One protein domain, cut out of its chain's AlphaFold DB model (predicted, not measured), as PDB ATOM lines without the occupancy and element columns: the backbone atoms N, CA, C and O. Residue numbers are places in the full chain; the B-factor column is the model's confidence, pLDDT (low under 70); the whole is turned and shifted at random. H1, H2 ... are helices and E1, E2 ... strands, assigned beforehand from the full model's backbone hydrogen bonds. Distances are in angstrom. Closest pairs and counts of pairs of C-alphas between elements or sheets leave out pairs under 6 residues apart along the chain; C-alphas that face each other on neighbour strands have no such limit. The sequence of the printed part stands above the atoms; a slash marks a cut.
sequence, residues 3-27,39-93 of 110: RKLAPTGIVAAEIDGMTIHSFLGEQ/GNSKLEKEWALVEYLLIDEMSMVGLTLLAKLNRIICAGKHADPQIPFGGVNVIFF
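This is residues 3 to 27 and 39 to 93 of the 110 residues of the protein "Hypothetical protein" of Rotaria sp. Silwood2 (UniProt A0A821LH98). A small sheet of three parallel strands forms one side of this domain, and the long helix H4 runs across from one of its faces, set off from it. H2, H3 and H5 pack on H4, H3 crossing near its last residues, while H1 sits by edge strand E1, away from H4. The 80 printed residues run E1 H1 H2 H3 E2 H4 H5 E3, with sheet order E1 E2 E3 and class mixed, helices and strands. The whole is compact, with a radius of gyration of the C-alphas of 12.0 A and spans of 34 by 23 by 22 A.

Find C-alpha 3 at (15.880, 2.876, 4.093), where E1, residues 3 to 6, begins its 10.5 A. E2 is residues 52 to 55, 9.9 A, and E3 residues 89 to 92, 10.1 A, ending at (24.153, 11.344, 6.478). H4, residues 63 to 76, runs 19.9 A from (17.630, 18.608, 16.058). Look for H1 at 9 to 14, H2 at 20 to 24, H3 at 42 to 48 and H5 at 84 to 87, 8.7, 6.2, 10.2 and 6.1 A long.

In the sheet the neighbour strands E1 and E2 are parallel, with N 5 and O 54 within hydrogen-bond range at 2.8 A, and the neighbour strands E2 and E3 are parallel, with N 53 and O 89 within hydrogen-bond range at 2.8 A. Residues 18 to 19 pair, parallel, with 5 to 6 of E1. H1 and H2 only graze the sheet; H3, H4 and H5 are not on it. H4 is the hub: its residues 68 to 72 touch H2, closest C-alphas Leu 24 and Leu 69, 7.0 A. Its residues 73 to 76 touch H3, about perpendicular at 86 degrees, closest C-alphas Glu 44 and Gly 76, 4.3 A. H5 touches H4, closest C-alphas Cys 74 and Gly 86, 4.1 A. In H1 to H4 every O i to N i+4 pair is within hydrogen-bond range; H5 is too short for one.

The farthest C-alphas, Gly 39 and Ser 59, are 34.0 A apart. Residues 28 to 38 are not printed, and C-alphas 27 and 39 stand 24.1 A apart across the cut. Of the links printed whole, none is long. pLDDT is under 70 at residues 26 to 27 and 39 to 40.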
ATOM      1  N   ARG A   3      16.947   1.864   4.071       95.94
ATOM      2  CA  ARG A   3      15.880   2.876   4.093       95.94
ATOM      3  C   ARG A   3      16.460   4.226   3.672       95.94
ATOM      4  O   ARG A   3      17.503   4.608   4.183       95.94
ATOM      5  N   LYS A   4      15.783   4.944   2.773       97.62
ATOM      6  CA  LYS A   4      16.230   6.239   2.235       97.62
ATOM      7  C   LYS A   4      15.223   7.324   2.592       97.62
ATOM      8  O   LYS A   4      14.036   7.160   2.301       97.62
ATOM      9  N   LEU A   5      15.684   8.382   3.247       97.56
ATOM     10  CA  LEU A   5      14.872   9.512   3.683       97.56
ATOM     11  C   LEU A   5      15.487  10.835   3.219       97.56
ATOM     12  O   LEU A   5      16.702  10.953   3.124       97.56
ATOM     13  N   ALA A   6      14.636  11.833   2.994       97.50
ATOM     14  CA  ALA A   6      15.047  13.212   2.733       97.50
ATOM     15  C   ALA A   6      14.051  14.203   3.378       97.50
ATOM     16  O   ALA A   6      12.917  13.828   3.696       97.50
ATOM     17  N   PRO A   7      14.420  15.470   3.613       95.19
ATOM     18  CA  PRO A   7      13.536  16.478   4.194       95.19
ATOM     19  C   PRO A   7      12.457  16.968   3.216       95.19
ATOM     20  O   PRO A   7      11.348  17.284   3.652       95.19
ATOM     21  N   THR A   8      12.744  16.997   1.908       95.31
ATOM     22  CA  THR A   8      11.845  17.524   0.868       95.31
ATOM     23  C   THR A   8      11.356  16.432  -0.084       95.31
ATOM     24  O   THR A   8      11.996  15.397  -0.264       95.31
ATOM     25  N   GLY A   9      10.190  16.656  -0.699       94.75
ATOM     26  CA  GLY A   9       9.567  15.683  -1.602       94.75
ATOM     27  C   GLY A   9      10.352  15.440  -2.893       94.75
ATOM     28  O   GLY A   9      10.392  14.307  -3.356       94.75
ATOM     29  N   ILE A  10      10.991  16.479  -3.440       95.88
ATOM     30  CA  ILE A  10      11.767  16.390  -4.688       95.88
ATOM     31  C   ILE A  10      12.978  15.473  -4.485       95.88
ATOM     32  O   ILE A  10      13.119  14.487  -5.198       95.88
ATOM     33  N   VAL A  11      13.773  15.732  -3.444       95.56
ATOM     34  CA  VAL A  11      14.974  14.945  -3.120       95.56
ATOM     35  C   VAL A  11      14.599  13.522  -2.723       95.56
ATOM     36  O   VAL A  11      15.209  12.560  -3.176       95.56
ATOM     37  N   ALA A  12      13.536  13.358  -1.926       96.75
ATOM     38  CA  ALA A  12      13.038  12.035  -1.571       96.75
ATOM     39  C   ALA A  12      12.661  11.207  -2.807       96.75
ATOM     40  O   ALA A  12      12.918  10.009  -2.816       96.75
ATOM     41  N   ALA A  13      12.051  11.821  -3.825       96.44
ATOM     42  CA  ALA A  13      11.704  11.133  -5.063       96.44
ATOM     43  C   ALA A  13      12.949  10.768  -5.886       96.44
ATOM     44  O   ALA A  13      13.011   9.663  -6.412       96.44
ATOM     45  N   GLU A  14      13.946  11.653  -5.955       96.81
ATOM     46  CA  GLU A  14      15.194  11.431  -6.697       96.81
ATOM     47  C   GLU A  14      15.992  10.231  -6.176       96.81
ATOM     48  O   GLU A  14      16.535   9.452  -6.957       96.81
ATOM     49  N   ILE A  15      16.000  10.023  -4.858       95.56
ATOM     50  CA  ILE A  15      16.662   8.871  -4.242       95.56
ATOM     51  C   ILE A  15      15.743   7.647  -4.112       95.56
ATOM     52  O   ILE A  15      16.080   6.747  -3.347       95.56
ATOM     53  N   ASP A  16      14.584   7.578  -4.778       96.69
ATOM     54  CA  ASP A  16      13.539   6.547  -4.592       96.69
ATOM     55  C   ASP A  16      13.254   6.250  -3.102       96.69
ATOM     56  O   ASP A  16      13.262   5.102  -2.635       96.69
ATOM     57  N   GLY A  17      13.130   7.314  -2.317       96.12
ATOM     58  CA  GLY A  17      12.910   7.306  -0.879       96.12
ATOM     59  C   GLY A  17      11.556   7.894  -0.494       96.12
ATOM     60  O   GLY A  17      10.578   7.859  -1.238       96.12
ATOM     61  N   MET A  18      11.481   8.421   0.725       95.81
ATOM     62  CA  MET A  18      10.307   9.143   1.220       95.81
ATOM     63  C   MET A  18      10.728  10.293   2.123       95.81
ATOM     64  O   MET A  18      11.834  10.299   2.661       95.81
ATOM     65  N   THR A  19       9.838  11.262   2.337       96.31
ATOM     66  CA  THR A  19      10.182  12.353   3.249       96.31
ATOM     67  C   THR A  19      10.226  11.880   4.703       96.31
ATOM     68  O   THR A  19       9.457  10.994   5.096       96.31
ATOM     69  N   ILE A  20      11.077  12.499   5.530       94.88
ATOM     70  CA  ILE A  20      11.131  12.216   6.976       94.88
ATOM     71  C   ILE A  20       9.750  12.448   7.610       94.88
ATOM     72  O   ILE A  20       9.266  11.611   8.367       94.88
ATOM     73  N   HIS A  21       9.059  13.529   7.246       91.44
ATOM     74  CA  HIS A  21       7.721  13.844   7.756       91.44
ATOM     75  C   HIS A  21       6.682  12.771   7.390       91.44
ATOM     76  O   HIS A  21       5.934  12.303   8.255       91.44
ATOM     77  N   SER A  22       6.681  12.307   6.134       90.62
ATOM     78  CA  SER A  22       5.832  11.189   5.698       90.62
ATOM     79  C   SER A  22       6.135   9.916   6.490       90.62
ATOM     80  O   SER A  22       5.208   9.222   6.916       90.62
ATOM     81  N   PHE A  23       7.416   9.634   6.740       89.25
ATOM     82  CA  PHE A  23       7.842   8.487   7.537       89.25
ATOM     83  C   PHE A  23       7.346   8.571   8.991       89.25
ATOM     84  O   PHE A  23       6.773   7.607   9.505       89.25
ATOM     85  N   LEU A  24       7.481   9.732   9.636       86.25
ATOM     86  CA  LEU A  24       6.985   9.965  10.998       86.25
ATOM     87  C   LEU A  24       5.448   9.890  11.081       86.25
ATOM     88  O   LEU A  24       4.888   9.608  12.141       86.25
ATOM     89  N   GLY A  25       4.748  10.051   9.954       77.62
ATOM     90  CA  GLY A  25       3.290  10.172   9.913       77.62
ATOM     91  C   GLY A  25       2.801  11.566  10.311       77.62
ATOM     92  O   GLY A  25       1.636  11.724  10.660       77.62
ATOM     93  N   GLU A  26       3.681  12.569  10.263       67.62
ATOM     94  CA  GLU A  26       3.348  13.976  10.476       67.62
ATOM     95  C   GLU A  26       2.889  14.564   9.134       67.62
ATOM     96  O   GLU A  26       3.641  15.235   8.434       67.62
ATOM     97  N   GLN A  27       1.656  14.256   8.720       56.12
ATOM     98  CA  GLN A  27       1.017  15.004   7.638       56.12
ATOM     99  C   GLN A  27       0.351  16.255   8.215       56.12
ATOM    100  O   GLN A  27      -0.295  16.188   9.261       56.12
ATOM    101  N   GLY A  39       4.950  -3.713  20.815       52.81
ATOM    102  CA  GLY A  39       4.338  -5.029  20.604       52.81
ATOM    103  C   GLY A  39       3.703  -5.217  19.224       52.81
ATOM    104  O   GLY A  39       2.617  -4.710  18.942       52.81
ATOM    105  N   ASN A  40       4.385  -5.994  18.377       54.97
ATOM    106  CA  ASN A  40       3.991  -6.490  17.052       54.97
ATOM    107  C   ASN A  40       3.377  -5.426  16.132       54.97
ATOM    108  O   ASN A  40       2.435  -5.671  15.369       54.97
ATOM    109  N   SER A  41       3.900  -4.208  16.238       70.88
ATOM    110  CA  SER A  41       3.407  -3.078  15.468       70.88
ATOM    111  C   SER A  41       3.855  -3.199  14.008       70.88
ATOM    112  O   SER A  41       4.889  -3.789  13.690       70.88
ATOM    113  N   LYS A  42       3.097  -2.601  13.082       78.62
ATOM    114  CA  LYS A  42       3.497  -2.479  11.666       78.62
ATOM    115  C   LYS A  42       4.925  -1.924  11.519       78.62
ATOM    116  O   LYS A  42       5.638  -2.322  10.605       78.62
ATOM    117  N   LEU A  43       5.327  -1.049  12.442       80.19
ATOM    118  CA  LEU A  43       6.649  -0.435  12.490       80.19
ATOM    119  C   LEU A  43       7.753  -1.455  12.808       80.19
ATOM    120  O   LEU A  43       8.792  -1.423  12.165       80.19
ATOM    121  N   GLU A  44       7.522  -2.386  13.736       85.50
ATOM    122  CA  GLU A  44       8.508  -3.425  14.071       85.50
ATOM    123  C   GLU A  44       8.799  -4.327  12.869       85.50
ATOM    124  O   GLU A  44       9.953  -4.562  12.520       85.50
ATOM    125  N   LYS A  45       7.750  -4.755  12.158       86.19
ATOM    126  CA  LYS A  45       7.902  -5.546  10.926       86.19
ATOM    127  C   LYS A  45       8.615  -4.763   9.826       86.19
ATOM    128  O   LYS A  45       9.441  -5.322   9.112       86.19
ATOM    129  N   GLU A  46       8.304  -3.475   9.696       85.69
ATOM    130  CA  GLU A  46       8.927  -2.589   8.714       85.69
ATOM    131  C   GLU A  46      10.425  -2.380   8.983       85.69
ATOM    132  O   GLU A  46      11.206  -2.276   8.038       85.69
ATOM    133  N   TRP A  47      10.830  -2.350  10.255       89.19
ATOM    134  CA  TRP A  47      12.215  -2.119  10.662       89.19
ATOM    135  C   TRP A  47      13.018  -3.393  10.908       89.19
ATOM    136  O   TRP A  47      14.243  -3.309  10.937       89.19
ATOM    137  N   ALA A  48      12.392  -4.568  11.012       88.94
ATOM    138  CA  ALA A  48      13.074  -5.837  11.275       88.94
ATOM    139  C   ALA A  48      14.269  -6.086  10.334       88.94
ATOM    140  O   ALA A  48      15.347  -6.443  10.799       88.94
ATOM    141  N   LEU A  49      14.112  -5.803   9.034       91.44
ATOM    142  CA  LEU A  49      15.124  -6.072   7.998       91.44
ATOM    143  C   LEU A  49      15.969  -4.843   7.606       91.44
ATOM    144  O   LEU A  49      16.851  -4.937   6.746       91.44
ATOM    145  N   VAL A  50      15.690  -3.669   8.182       94.75
ATOM    146  CA  VAL A  50      16.428  -2.434   7.872       94.75
ATOM    147  C   VAL A  50      17.754  -2.428   8.627       94.75
ATOM    148  O   VAL A  50      17.774  -2.474   9.851       94.75
ATOM    149  N   GLU A  51      18.860  -2.344   7.904       95.88
ATOM    150  CA  GLU A  51      20.229  -2.353   8.448       95.88
ATOM    151  C   GLU A  51      20.927  -1.010   8.244       95.88
ATOM    152  O   GLU A  51      21.806  -0.649   9.025       95.88
ATOM    153  N   TYR A  52      20.504  -0.275   7.210       97.75
ATOM    154  CA  TYR A  52      21.041   1.024   6.834       97.75
ATOM    155  C   TYR A  52      19.926   2.058   6.715       97.75
ATOM    156  O   TYR A  52      18.870   1.780   6.137       97.75
ATOM    157  N   LEU A  53      20.193   3.259   7.214       97.56
ATOM    158  CA  LEU A  53      19.379   4.448   7.032       97.56
ATOM    159  C   LEU A  53      20.217   5.520   6.335       97.56
ATOM    160  O   LEU A  53      21.174   6.021   6.913       97.56
ATOM    161  N   LEU A  54      19.833   5.881   5.116       98.00
ATOM    162  CA  LEU A  54      20.352   7.039   4.401       98.00
ATOM    163  C   LEU A  54      19.437   8.239   4.664       98.00
ATOM    164  O   LEU A  54      18.222   8.131   4.468       98.00
ATOM    165  N   ILE A  55      20.016   9.362   5.079       97.25
ATOM    166  CA  ILE A  55      19.338  10.657   5.167       97.25
ATOM    167  C   ILE A  55      20.089  11.632   4.269       97.25
ATOM    168  O   ILE A  55      21.226  11.992   4.572       97.25
ATOM    169  N   ASP A  56      19.445  12.023   3.177       96.44
ATOM    170  CA  ASP A  56      19.958  13.030   2.254       96.44
ATOM    171  C   ASP A  56      19.475  14.434   2.647       96.44
ATOM    172  O   ASP A  56      18.465  14.573   3.345       96.44
ATOM    173  N   GLU A  57      20.199  15.464   2.212       95.56
ATOM    174  CA  GLU A  57      19.992  16.875   2.571       95.56
ATOM    175  C   GLU A  57      19.954  17.131   4.086       95.56
ATOM    176  O   GLU A  57      19.090  17.826   4.633       95.56
ATOM    177  N   MET A  58      20.932  16.565   4.795       94.62
ATOM    178  CA  MET A  58      21.050  16.655   6.250       94.62
ATOM    179  C   MET A  58      21.151  18.103   6.762       94.62
ATOM    180  O   MET A  58      20.799  18.371   7.911       94.62
ATOM    181  N   SER A  59      21.573  19.057   5.927       93.00
ATOM    182  CA  SER A  59      21.632  20.479   6.287       93.00
ATOM    183  C   SER A  59      20.265  21.054   6.669       93.00
ATOM    184  O   SER A  59      20.185  21.941   7.518       93.00
ATOM    185  N   MET A  60      19.186  20.520   6.089       94.62
ATOM    186  CA  MET A  60      17.814  20.963   6.334       94.62
ATOM    187  C   MET A  60      17.136  20.197   7.479       94.62
ATOM    188  O   MET A  60      15.988  20.491   7.819       94.62
ATOM    189  N   VAL A  61      17.807  19.206   8.072       94.38
ATOM    190  CA  VAL A  61      17.270  18.385   9.164       94.38
ATOM    191  C   VAL A  61      17.686  18.990  10.502       94.38
ATOM    192  O   VAL A  61      18.863  19.014  10.857       94.38
ATOM    193  N   GLY A  62      16.707  19.486  11.259       94.25
ATOM    194  CA  GLY A  62      16.940  20.057  12.583       94.25
ATOM    195  C   GLY A  62      16.982  19.019  13.707       94.25
ATOM    196  O   GLY A  62      16.622  17.849  13.532       94.25
ATOM    197  N   LEU A  63      17.434  19.460  14.883       93.94
ATOM    198  CA  LEU A  63      17.630  18.608  16.058       93.94
ATOM    199  C   LEU A  63      16.329  17.940  16.515       93.94
ATOM    200  O   LEU A  63      16.332  16.758  16.864       93.94
ATOM    201  N   THR A  64      15.212  18.672  16.501       93.38
ATOM    202  CA  THR A  64      13.917  18.141  16.938       93.38
ATOM    203  C   THR A  64      13.443  17.046  15.993       93.38
ATOM    204  O   THR A  64      13.017  15.978  16.445       93.38
ATOM    205  N   LEU A  65      13.546  17.276  14.680       93.81
ATOM    206  CA  LEU A  65      13.178  16.290  13.670       93.81
ATOM    207  C   LEU A  65      14.045  15.026  13.772       93.81
ATOM    208  O   LEU A  65      13.511  13.912  13.762       93.81
ATOM    209  N   LEU A  66      15.360  15.186  13.948       95.00
ATOM    210  CA  LEU A  66      16.284  14.064  14.109       95.00
ATOM    211  C   LEU A  66      15.999  13.263  15.390       95.00
ATOM    212  O   LEU A  66      15.986  12.032  15.362       95.00
ATOM    213  N   ALA A  67      15.701  13.938  16.505       93.62
ATOM    214  CA  ALA A  67      15.359  13.289  17.771       93.62
ATOM    215  C   ALA A  67      14.045  12.494  17.683       93.62
ATOM    216  O   ALA A  67      13.957  11.369  18.189       93.62
ATOM    217  N   LYS A  68      13.027  13.041  17.002       92.44
ATOM    218  CA  LYS A  68      11.787  12.311  16.706       92.44
ATOM    219  C   LYS A  68      12.080  11.063  15.878       92.44
ATOM    220  O   LYS A  68      11.616   9.983  16.237       92.44
ATOM    221  N   LEU A  69      12.874  11.199  14.815       93.44
ATOM    222  CA  LEU A  69      13.273  10.087  13.956       93.44
ATOM    223  C   LEU A  69      13.984   8.982  14.749       93.44
ATOM    224  O   LEU A  69      13.554   7.831  14.684       93.44
ATOM    225  N   ASN A  70      14.975   9.339  15.574       94.94
ATOM    226  CA  ASN A  70      15.655   8.418  16.486       94.94
ATOM    227  C   ASN A  70      14.655   7.643  17.359       94.94
ATOM    228  O   ASN A  70      14.668   6.415  17.379       94.94
ATOM    229  N   ARG A  71      13.723   8.348  18.014       91.69
ATOM    230  CA  ARG A  71      12.724   7.728  18.898       91.69
ATOM    231  C   ARG A  71      11.826   6.727  18.168       91.69
ATOM    232  O   ARG A  71      11.552   5.658  18.713       91.69
ATOM    233  N   ILE A  72      11.353   7.063  16.964       89.38
ATOM    234  CA  ILE A  72      10.529   6.148  16.160       89.38
ATOM    235  C   ILE A  72      11.334   4.896  15.793       89.38
ATOM    236  O   ILE A  72      10.819   3.785  15.901       89.38
ATOM    237  N   ILE A  73      12.594   5.061  15.388       92.69
ATOM    238  CA  ILE A  73      13.444   3.946  14.961       92.69
ATOM    239  C   ILE A  73      13.789   3.030  16.131       92.69
ATOM    240  O   ILE A  73      13.609   1.822  15.999       92.69
ATOM    241  N   CYS A  74      14.206   3.571  17.283       92.19
ATOM    242  CA  CYS A  74      14.474   2.770  18.484       92.19
ATOM    243  C   CYS A  74      13.259   1.912  18.846       92.19
ATOM    244  O   CYS A  74      13.396   0.724  19.123       92.19
ATOM    245  N   ALA A  75      12.053   2.477  18.754       88.06
ATOM    246  CA  ALA A  75      10.848   1.720  19.035       88.06
ATOM    247  C   ALA A  75      10.514   0.676  17.954       88.06
ATOM    248  O   ALA A  75      10.073  -0.418  18.288       88.06
ATOM    249  N   GLY A  76      10.755   0.975  16.672       89.50
ATOM    250  CA  GLY A  76      10.640  -0.006  15.585       89.50
ATOM    251  C   GLY A  76      11.664  -1.141  15.687       89.50
ATOM    252  O   GLY A  76      11.382  -2.264  15.289       89.50
ATOM    253  N   LYS A  77      12.841  -0.879  16.256       90.69
ATOM    254  CA  LYS A  77      13.884  -1.880  16.513       90.69
ATOM    255  C   LYS A  77      13.756  -2.583  17.861       90.69
ATOM    256  O   LYS A  77      14.532  -3.494  18.123       90.69
ATOM    257  N   HIS A  78      12.796  -2.178  18.694       89.31
ATOM    258  CA  HIS A  78      12.678  -2.634  20.080       89.31
ATOM    259  C   HIS A  78      14.003  -2.485  20.860       89.31
ATOM    260  O   HIS A  78      14.371  -3.328  21.675       89.31
ATOM    261  N   ALA A  79      14.740  -1.416  20.559       90.56
ATOM    262  CA  ALA A  79      16.059  -1.139  21.101       90.56
ATOM    263  C   ALA A  79      15.978  -0.174  22.287       90.56
ATOM    264  O   ALA A  79      15.055   0.641  22.385       90.56
ATOM    265  N   ASP A  80      16.981  -0.242  23.163       90.31
ATOM    266  CA  ASP A  80      17.159   0.721  24.247       90.31
ATOM    267  C   ASP A  80      17.207   2.158  23.672       90.31
ATOM    268  O   ASP A  80      17.936   2.396  22.702       90.31
ATOM    269  N   PRO A  81      16.454   3.127  24.232       87.06
ATOM    270  CA  PRO A  81      16.507   4.530  23.816       87.06
ATOM    271  C   PRO A  81      17.904   5.172  23.847       87.06
ATOM    272  O   PRO A  81      18.103   6.187  23.182       87.06
ATOM    273  N   GLN A  82      18.849   4.614  24.610       91.75
ATOM    274  CA  GLN A  82      20.248   5.048  24.656       91.75
ATOM    275  C   GLN A  82      21.060   4.594  23.440       91.75
ATOM    276  O   GLN A  82      22.128   5.146  23.193       91.75
ATOM    277  N   ILE A  83      20.581   3.606  22.676       95.69
ATOM    278  CA  ILE A  83      21.237   3.159  21.447       95.69
ATOM    279  C   ILE A  83      20.774   4.075  20.308       95.69
ATOM    280  O   ILE A  83      19.601   4.001  19.915       95.69
ATOM    281  N   PRO A  84      21.666   4.903  19.729       95.06
ATOM    282  CA  PRO A  84      21.301   5.780  18.628       95.06
ATOM    283  C   PRO A  84      20.714   4.975  17.470       95.06
ATOM    284  O   PRO A  84      21.254   3.946  17.060       95.06
ATOM    285  N   PHE A  85      19.574   5.439  16.970       95.81
ATOM    286  CA  PHE A  85      18.816   4.860  15.867       95.81
ATOM    287  C   PHE A  85      18.556   3.357  16.029       95.81
ATOM    288  O   PHE A  85      18.483   2.624  15.045       95.81
ATOM    289  N   GLY A  86      18.447   2.871  17.269       94.62
ATOM    290  CA  GLY A  86      18.225   1.459  17.568       94.62
ATOM    291  C   GLY A  86      19.270   0.516  16.964       94.62
ATOM    292  O   GLY A  86      18.938  -0.623  16.639       94.62
ATOM    293  N   GLY A  87      20.501   0.996  16.767       96.06
ATOM    294  CA  GLY A  87      21.612   0.220  16.214       96.06
ATOM    295  C   GLY A  87      21.613   0.115  14.687       96.06
ATOM    296  O   GLY A  87      22.386  -0.662  14.134       96.06
ATOM    297  N   VAL A  88      20.757   0.871  13.991       97.00
ATOM    298  CA  VAL A  88      20.809   0.978  12.526       97.00
ATOM    299  C   VAL A  88      22.044   1.775  12.111       97.00
ATOM    300  O   VAL A  88      22.337   2.817  12.694       97.00
ATOM    301  N   ASN A  89      22.744   1.318  11.071       97.38
ATOM    302  CA  ASN A  89      23.851   2.071  10.491       97.38
ATOM    303  C   ASN A  89      23.298   3.303   9.771       97.38
ATOM    304  O   ASN A  89      22.535   3.168   8.812       97.38
ATOM    305  N   VAL A  90      23.665   4.501  10.220       97.44
ATOM    306  CA  VAL A  90      23.153   5.750   9.647       97.44
ATOM    307  C   VAL A  90      24.207   6.409   8.772       97.44
ATOM    308  O   VAL A  90      25.358   6.556   9.178       97.44
ATOM    309  N   ILE A  91      23.797   6.814   7.575       97.44
ATOM    310  CA  ILE A  91      24.600   7.545   6.602       97.44
ATOM    311  C   ILE A  91      23.914   8.894   6.383       97.44
ATOM    312  O   ILE A  91      22.780   8.948   5.903       97.44
ATOM    313  N   PHE A  92      24.601   9.977   6.739       95.31
ATOM    314  CA  PHE A  92      24.153  11.344   6.478       95.31
ATOM    315  C   PHE A  92      24.830  11.875   5.213       95.31
ATOM    316  O   PHE A  92      26.050  11.779   5.088       95.31
ATOM    317  N   PHE A  93      24.045  12.444   4.301       93.44
ATOM    318  CA  PHE A  93      24.502  13.156   3.107       93.44
ATOM    319  C   PHE A  93      23.938  14.575   3.096       93.44
ATOM    320  O   PHE A  93      22.878  14.838   3.661       93.44
TER     321      PHE A  93